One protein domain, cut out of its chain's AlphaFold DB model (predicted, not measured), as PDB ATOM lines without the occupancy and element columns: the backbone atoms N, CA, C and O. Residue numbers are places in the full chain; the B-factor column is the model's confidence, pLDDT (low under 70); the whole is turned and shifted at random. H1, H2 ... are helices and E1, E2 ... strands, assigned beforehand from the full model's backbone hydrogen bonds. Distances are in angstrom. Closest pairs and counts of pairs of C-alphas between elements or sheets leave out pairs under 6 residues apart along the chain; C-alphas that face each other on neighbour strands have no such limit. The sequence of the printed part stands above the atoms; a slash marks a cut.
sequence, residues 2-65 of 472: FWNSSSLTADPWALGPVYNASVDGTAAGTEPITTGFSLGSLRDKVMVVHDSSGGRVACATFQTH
ATOM      1  N   PHE A   2     513.934 468.955 451.462       83.06
ATOM      2  CA  PHE A   2     514.158 470.384 451.740       83.06
ATOM      3  C   PHE A   2     515.040 470.552 452.984       83.06
ATOM      4  O   PHE A   2     514.607 470.238 454.092       83.06
ATOM      5  N   TRP A   3     516.280 471.006 452.806       87.56
ATOM      6  CA  TRP A   3     517.218 471.311 453.892       87.56
ATOM      7  C   TRP A   3     518.250 472.349 453.438       87.56
ATOM      8  O   TRP A   3     518.433 472.579 452.241       87.56
ATOM      9  N   ASN A   4     518.907 472.996 454.395       87.12
ATOM     10  CA  ASN A   4     519.930 473.995 454.136       87.12
ATOM     11  C   ASN A   4     521.301 473.318 453.983       87.12
ATOM     12  O   ASN A   4     521.976 473.017 454.966       87.12
ATOM     13  N   SER A   5     521.726 473.095 452.739       84.75
ATOM     14  CA  SER A   5     523.019 472.477 452.410       84.75
ATOM     15  C   SER A   5     524.233 473.357 452.732       84.75
ATOM     16  O   SER A   5     525.366 472.902 452.607       84.75
ATOM     17  N   SER A   6     524.021 474.624 453.100       84.88
ATOM     18  CA  SER A   6     525.085 475.533 453.536       84.88
ATOM     19  C   SER A   6     525.318 475.477 455.046       84.88
ATOM     20  O   SER A   6     526.412 475.806 455.492       84.88
ATOM     21  N   SER A   7     524.313 475.072 455.833       82.81
ATOM     22  CA  SER A   7     524.421 474.940 457.295       82.81
ATOM     23  C   SER A   7     524.532 473.492 457.778       82.81
ATOM     24  O   SER A   7     525.030 473.265 458.878       82.81
ATOM     25  N   LEU A   8     524.116 472.513 456.967       83.75
ATOM     26  CA  LEU A   8     524.221 471.085 457.262       83.75
ATOM     27  C   LEU A   8     525.097 470.379 456.223       83.75
ATOM     28  O   LEU A   8     524.917 470.555 455.021       83.75
ATOM     29  N   THR A   9     526.022 469.542 456.698       80.94
ATOM     30  CA  THR A   9     526.969 468.787 455.860       80.94
ATOM     31  C   THR A   9     526.372 467.515 455.251       80.94
ATOM     32  O   THR A   9     526.939 466.976 454.304       80.94
ATOM     33  N   ALA A  10     525.230 467.043 455.761       83.31
ATOM     34  CA  ALA A  10     524.532 465.847 455.295       83.31
ATOM     35  C   ALA A  10     523.027 466.109 455.136       83.31
ATOM     36  O   ALA A  10     522.460 466.923 455.867       83.31
ATOM     37  N   ASP A  11     522.388 465.415 454.187       85.75
ATOM     38  CA  ASP A  11     520.932 465.454 454.004       85.75
ATOM     39  C   ASP A  11     520.245 464.780 455.212       85.75
ATOM     40  O   ASP A  11     520.370 463.558 455.361       85.75
ATOM     41  N   PRO A  12     519.498 465.522 456.057       83.94
ATOM     42  CA  PRO A  12     518.818 464.955 457.223       83.94
ATOM     43  C   PRO A  12     517.701 463.969 456.845       83.94
ATOM     44  O   PRO A  12     517.184 463.258 457.700       83.94
ATOM     45  N   TRP A  13     517.327 463.912 455.567       85.06
ATOM     46  CA  TRP A  13     516.267 463.063 455.044       85.06
ATOM     47  C   TRP A  13     516.793 461.810 454.326       85.06
ATOM     48  O   TRP A  13     516.011 460.903 454.053       85.06
ATOM     49  N   ALA A  14     518.095 461.724 454.023       78.44
ATOM     50  CA  ALA A  14     518.679 460.581 453.306       78.44
ATOM     51  C   ALA A  14     518.663 459.279 454.128       78.44
ATOM     52  O   ALA A  14     518.494 458.198 453.571       78.44
ATOM     53  N   LEU A  15     518.793 459.397 455.452       68.44
ATOM     54  CA  LEU A  15     518.519 458.347 456.442       68.44
ATOM     55  C   LEU A  15     517.354 458.776 457.346       68.44
ATOM     56  O   LEU A  15     517.375 458.488 458.539       68.44
ATOM     57  N   GLY A  16     516.421 459.566 456.796       68.88
ATOM     58  CA  GLY A  16     515.401 460.297 457.547       68.88
ATOM     59  C   GLY A  16     514.566 459.411 458.476       68.88
ATOM     60  O   GLY A  16     514.665 458.188 458.412       68.88
ATOM     61  N   PRO A  17     513.723 460.002 459.338       74.88
ATOM     62  CA  PRO A  17     512.983 459.242 460.337       74.88
ATOM     63  C   PRO A  17     512.156 458.141 459.672       74.88
ATOM     64  O   PRO A  17     511.206 458.404 458.932       74.88
ATOM     65  N   VAL A  18     512.556 456.899 459.928       83.88
ATOM     66  CA  VAL A  18     511.833 455.704 459.505       83.88
ATOM     67  C   VAL A  18     510.901 455.321 460.640       83.88
ATOM     68  O   VAL A  18     511.298 455.300 461.803       83.88
ATOM     69  N   TYR A  19     509.657 455.011 460.303       84.81
ATOM     70  CA  TYR A  19     508.679 454.507 461.251       84.81
ATOM     71  C   TYR A  19     508.365 453.047 460.927       84.81
ATOM     72  O   TYR A  19     508.329 452.651 459.763       84.81
ATOM     73  N   ASN A  20     508.100 452.257 461.964       86.25
ATOM     74  CA  ASN A  20     507.554 450.914 461.808       86.25
ATOM     75  C   ASN A  20     506.059 450.961 462.114       86.25
ATOM     76  O   ASN A  20     505.657 451.410 463.188       86.25
ATOM     77  N   ALA A  21     505.240 450.503 461.171       85.25
ATOM     78  CA  ALA A  21     503.816 450.312 461.403       85.25
ATOM     79  C   ALA A  21     503.560 448.997 462.152       85.25
ATOM     80  O   ALA A  21     504.259 448.004 461.947       85.25
ATOM     81  N   SER A  22     502.547 448.998 463.019       85.81
ATOM     82  CA  SER A  22     502.011 447.779 463.632       85.81
ATOM     83  C   SER A  22     501.396 446.860 462.568       85.81
ATOM     84  O   SER A  22     501.139 447.281 461.440       85.81
ATOM     85  N   VAL A  23     501.095 445.615 462.944       83.81
ATOM     86  CA  VAL A  23     500.382 444.640 462.095       83.81
ATOM     87  C   VAL A  23     499.036 445.161 461.575       83.81
ATOM     88  O   VAL A  23     498.621 444.772 460.488       83.81
ATOM     89  N   ASP A  24     498.413 446.100 462.291       85.38
ATOM     90  CA  ASP A  24     497.156 446.754 461.901       85.38
ATOM     91  C   ASP A  24     497.358 448.006 461.017       85.38
ATOM     92  O   ASP A  24     496.412 448.741 460.738       85.38
ATOM     93  N   GLY A  25     498.591 448.291 460.583       79.94
ATOM     94  CA  GLY A  25     498.919 449.403 459.679       79.94
ATOM     95  C   GLY A  25     499.043 450.779 460.345       79.94
ATOM     96  O   GLY A  25     499.228 451.780 459.655       79.94
ATOM     97  N   THR A  26     498.969 450.860 461.674       81.12
ATOM     98  CA  THR A  26     499.081 452.120 462.426       81.12
ATOM     99  C   THR A  26     500.504 452.374 462.921       81.12
ATOM    100  O   THR A  26     501.148 451.459 463.437       81.12
ATOM    101  N   ALA A  27     500.965 453.624 462.859       80.81
ATOM    102  CA  ALA A  27     502.225 454.077 463.448       80.81
ATOM    103  C   ALA A  27     502.041 455.450 464.110       80.81
ATOM    104  O   ALA A  27     501.364 456.315 463.555       80.81
ATOM    105  N   ALA A  28     502.652 455.662 465.276       82.19
ATOM    106  CA  ALA A  28     502.687 456.951 465.962       82.19
ATOM    107  C   ALA A  28     504.053 457.142 466.630       82.19
ATOM    108  O   ALA A  28     504.619 456.194 467.172       82.19
ATOM    109  N   GLY A  29     504.585 458.361 466.588       79.44
ATOM    110  CA  GLY A  29     505.894 458.690 467.143       79.44
ATOM    111  C   GLY A  29     506.202 460.176 467.012       79.44
ATOM    112  O   GLY A  29     505.439 460.936 466.415       79.44
ATOM    113  N   THR A  30     507.318 460.607 467.589       79.75
ATOM    114  CA  THR A  30     507.809 461.982 467.478       79.75
ATOM    115  C   THR A  30     509.306 461.931 467.250       79.75
ATOM    116  O   THR A  30     510.021 461.346 468.054       79.75
ATOM    117  N   GLU A  31     509.764 462.546 466.164       75.62
ATOM    118  CA  GLU A  31     511.175 462.563 465.785       75.62
ATOM    119  C   GLU A  31     511.626 464.006 465.528       75.62
ATOM    120  O   GLU A  31     510.999 464.709 464.722       75.62
ATOM    121  N   PRO A  32     512.679 464.488 466.207       79.12
ATOM    122  CA  PRO A  32     513.218 465.817 465.968       79.12
ATOM    123  C   PRO A  32     514.045 465.834 464.676       79.12
ATOM    124  O   PRO A  32     514.985 465.062 464.510       79.12
ATOM    125  N   ILE A  33     513.732 466.762 463.769       81.31
ATOM    126  CA  ILE A  33     514.445 466.917 462.494       81.31
ATOM    127  C   ILE A  33     515.019 468.324 462.400       81.31
ATOM    128  O   ILE A  33     514.289 469.316 462.427       81.31
ATOM    129  N   THR A  34     516.332 468.412 462.208       84.19
ATOM    130  CA  THR A  34     517.020 469.685 461.983       84.19
ATOM    131  C   THR A  34     517.220 469.890 460.487       84.19
ATOM    132  O   THR A  34     518.031 469.212 459.867       84.19
ATOM    133  N   THR A  35     516.496 470.843 459.896       83.69
ATOM    134  CA  THR A  35     516.595 471.172 458.459       83.69
ATOM    135  C   THR A  35     517.564 472.317 458.162       83.69
ATOM    136  O   THR A  35     517.864 472.581 456.999       83.69
ATOM    137  N   GLY A  36     518.049 473.016 459.194       82.69
ATOM    138  CA  GLY A  36     518.941 474.170 459.054       82.69
ATOM    139  C   GLY A  36     518.250 475.460 458.578       82.69
ATOM    140  O   GLY A  36     518.941 476.423 458.237       82.69
ATOM    141  N   PHE A  37     516.911 475.488 458.558       80.62
ATOM    142  CA  PHE A  37     516.078 476.669 458.306       80.62
ATOM    143  C   PHE A  37     515.294 477.076 459.563       80.62
ATOM    144  O   PHE A  37     515.025 476.248 460.431       80.62
ATOM    145  N   SER A  38     514.901 478.351 459.655       76.44
ATOM    146  CA  SER A  38     513.999 478.832 460.707       76.44
ATOM    147  C   SER A  38     512.557 478.361 460.470       76.44
ATOM    148  O   SER A  38     512.152 478.099 459.335       76.44
ATOM    149  N   LEU A  39     511.755 478.299 461.540       67.06
ATOM    150  CA  LEU A  39     510.360 477.835 461.483       67.06
ATOM    151  C   LEU A  39     509.492 478.673 460.523       67.06
ATOM    152  O   LEU A  39     508.613 478.136 459.856       67.06
ATOM    153  N   GLY A  40     509.778 479.974 460.393       64.50
ATOM    154  CA  GLY A  40     509.087 480.865 459.454       64.50
ATOM    155  C   GLY A  40     509.270 480.462 457.986       64.50
ATOM    156  O   GLY A  40     508.309 480.495 457.223       64.50
ATOM    157  N   SER A  41     510.462 479.995 457.605       72.06
ATOM    158  CA  SER A  41     510.774 479.565 456.232       72.06
ATOM    159  C   SER A  41     510.129 478.226 455.847       72.06
ATOM    160  O   SER A  41     510.089 477.872 454.666       72.06
ATOM    161  N   LEU A  42     509.623 477.477 456.832       73.38
ATOM    162  CA  LEU A  42     508.952 476.189 456.641       73.38
ATOM    163  C   LEU A  42     507.421 476.313 456.515       73.38
ATOM    164  O   LEU A  42     506.795 475.345 456.094       73.38
ATOM    165  N   ARG A  43     506.822 477.482 456.805       65.88
ATOM    166  CA  ARG A  43     505.354 477.697 456.826       65.88
ATOM    167  C   ARG A  43     504.646 477.336 455.513       65.88
ATOM    168  O   ARG A  43     503.581 476.732 455.541       65.88
ATOM    169  N   ASP A  44     505.273 477.611 454.370       69.75
ATOM    170  CA  ASP A  44     504.724 477.293 453.039       69.75
ATOM    171  C   ASP A  44     505.239 475.955 452.490       69.75
ATOM    172  O   ASP A  44     505.470 475.797 451.283       69.75
ATOM    173  N   LYS A  45     505.562 475.010 453.373       78.25
ATOM    174  CA  LYS A  45     506.034 473.672 453.012       78.25
ATOM    175  C   LYS A  45     505.134 472.622 453.648       78.25
ATOM    176  O   LYS A  45     504.404 472.877 454.605       78.25
ATOM    177  N   VAL A  46     505.182 471.427 453.076       81.19
ATOM    178  CA  VAL A  46     504.422 470.268 453.541       81.19
ATOM    179  C   VAL A  46     505.378 469.156 453.937       81.19
ATOM    180  O   VAL A  46     506.347 468.881 453.229       81.19
ATOM    181  N   MET A  47     505.087 468.517 455.062       82.38
ATOM    182  CA  MET A  47     505.644 467.226 455.428       82.38
ATOM    183  C   MET A  47     504.861 466.145 454.687       82.38
ATOM    184  O   MET A  47     503.632 466.193 454.649       82.38
ATOM    185  N   VAL A  48     505.556 465.182 454.087       85.88
ATOM    186  CA  VAL A  48     504.945 464.057 453.369       85.88
ATOM    187  C   VAL A  48     505.498 462.765 453.948       85.88
ATOM    188  O   VAL A  48     506.708 462.631 454.107       85.88
ATOM    189  N   VAL A  49     504.609 461.824 454.253       86.88
ATOM    190  CA  VAL A  49     504.947 460.492 454.752       86.88
ATOM    191  C   VAL A  49     504.794 459.493 453.612       86.88
ATOM    192  O   VAL A  49     503.783 459.501 452.900       86.88
ATOM    193  N   HIS A  50     505.806 458.648 453.433       87.62
ATOM    194  CA  HIS A  50     505.812 457.582 452.435       87.62
ATOM    195  C   HIS A  50     505.644 456.208 453.094       87.62
ATOM    196  O   HIS A  50     506.076 456.025 454.232       87.62
ATOM    197  N   ASP A  51     505.025 455.258 452.393       86.88
ATOM    198  CA  ASP A  51     505.023 453.838 452.763       86.88
ATOM    199  C   ASP A  51     506.315 453.122 452.325       86.88
ATOM    200  O   ASP A  51     507.208 453.711 451.707       86.88
ATOM    201  N   SER A  52     506.405 451.820 452.613       84.88
ATOM    202  CA  SER A  52     507.550 450.977 452.252       84.88
ATOM    203  C   SER A  52     507.759 450.798 450.742       84.88
ATOM    204  O   SER A  52     508.833 450.367 450.333       84.88
ATOM    205  N   SER A  53     506.757 451.097 449.908       87.88
ATOM    206  CA  SER A  53     506.869 451.084 448.442       87.88
ATOM    207  C   SER A  53     507.338 452.428 447.868       87.88
ATOM    208  O   SER A  53     507.612 452.528 446.672       87.88
ATOM    209  N   GLY A  54     507.450 453.461 448.713       82.75
ATOM    210  CA  GLY A  54     507.728 454.838 448.309       82.75
ATOM    211  C   GLY A  54     506.479 455.624 447.890       82.75
ATOM    212  O   GLY A  54     506.602 456.753 447.410       82.75
ATOM    213  N   GLY A  55     505.282 455.056 448.063       85.81
ATOM    214  CA  GLY A  55     504.001 455.714 447.817       85.81
ATOM    215  C   GLY A  55     503.671 456.737 448.905       85.81
ATOM    216  O   GLY A  55     504.006 456.547 450.070       85.81
ATOM    217  N   ARG A  56     503.015 457.849 448.549       87.88
ATOM    218  CA  ARG A  56     502.603 458.884 449.516       87.88
ATOM    219  C   ARG A  56     501.347 458.440 450.260       87.88
ATOM    220  O   ARG A  56     500.316 458.252 449.625       87.88
ATOM    221  N   VAL A  57     501.422 458.352 451.586       85.44
ATOM    222  CA  VAL A  57     500.301 457.907 452.436       85.44
ATOM    223  C   VAL A  57     499.683 459.020 453.273       85.44
ATOM    224  O   VAL A  57     498.501 458.952 453.596       85.44
ATOM    225  N   ALA A  58     500.440 460.072 453.592       81.62
ATOM    226  CA  ALA A  58     499.920 461.236 454.303       81.62
ATOM    227  C   ALA A  58     500.727 462.497 453.982       81.62
ATOM    228  O   ALA A  58     501.903 462.427 453.616       81.62
ATOM    229  N   CYS A  59     500.107 463.664 454.146       84.12
ATOM    230  CA  CYS A  59     500.801 464.944 454.123       84.12
ATOM    231  C   CYS A  59     500.160 465.945 455.090       84.12
ATOM    232  O   CYS A  59     498.965 465.876 455.366       84.12
ATOM    233  N   ALA A  60     500.960 466.877 455.600       76.19
ATOM    234  CA  ALA A  60     500.506 467.952 456.474       76.19
ATOM    235  C   ALA A  60     501.328 469.221 456.228       76.19
ATOM    236  O   ALA A  60     502.520 469.144 455.927       76.19
ATOM    237  N   THR A  61     500.711 470.396 456.343       77.12
ATOM    238  CA  THR A  61     501.430 471.678 456.323       77.12
ATOM    239  C   THR A  61     502.071 471.956 457.680       77.12
ATOM    240  O   THR A  61     501.553 471.546 458.719       77.12
ATOM    241  N   PHE A  62     503.193 472.682 457.688       66.50
ATOM    242  CA  PHE A  62     503.769 473.193 458.930       66.50
ATOM    243  C   PHE A  62     502.933 474.372 459.427       66.50
ATOM    244  O   PHE A  62     503.157 475.522 459.054       66.50
ATOM    245  N   GLN A  63     501.955 474.089 460.278       53.97
ATOM    246  CA  GLN A  63     501.310 475.129 461.067       53.97
ATOM    247  C   GLN A  63     502.207 475.423 462.273       53.97
ATOM    248  O   GLN A  63     502.650 474.504 462.965       53.97
ATOM    249  N   THR A  64     502.478 476.701 462.558       48.62
ATOM    250  CA  THR A  64     502.737 477.066 463.954       48.62
ATOM    251  C   THR A  64     501.516 476.593 464.709       48.62
ATOM    252  O   THR A  64     500.410 476.939 464.298       48.62
ATOM    253  N   HIS A  65     501.699 475.745 465.716       39.69
ATOM    254  CA  HIS A  65     500.604 475.250 466.533       39.69
ATOM    255  C   HIS A  65     499.896 476.479 467.129       39.69
ATOM    256  O   HIS A  65     500.345 477.051 468.121       39.69
TER     257      HIS A  65
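What this domain is: This is residues 2 to 65 of the 472 residues of the protein "Hypothetical protein" of Symbiodinium sp. CCMP2456 (UniProt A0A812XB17). This domain has little regular structure: a long stretch without named elements, residues 2 to 38, runs out to a far turn near Asp 24 and folds back, and a one-turn helix, H1, and a hairpin of two strands, E1 and E2, follow. The printed part has 64 residues, 15 of them in named elements, in the order H1, E1, E2, with a mixed class and an antiparallel sheet E1 - E2. It is only just loose, close to compact, with a radius of gyration of the C-alphas of 13.3 A, and spans 40 by 27 by 20 A.

How they stand to each other: H1, residues 39 to 42, is too short for any O i to N i+4 pair; its one O i to N i+3 pair is within hydrogen-bond range. A tight link joins it to E1, residues 46 to 50. E2, residues 56 to 61, forms a hairpin with E1, antiparallel at 162 degrees; N 47 and O 60 are within hydrogen-bond range at 2.8 A. H1 and E2 are apart.

Where its parts are: H1 begins at C-alpha 39, (510.360, 477.835, 461.483). E1 measures 12.8 A and E2 14.5 A, ending at C-alpha 61, (501.430, 471.678, 456.323).

The domain as a whole: The C-alphas farthest apart, of Ser 6 and Asp 24, are 41.0 A apart. The printed part has no cut. Model confidence is under 70 at residues 15 to 16, 39 to 40, 43 to 44 and 62 to 65.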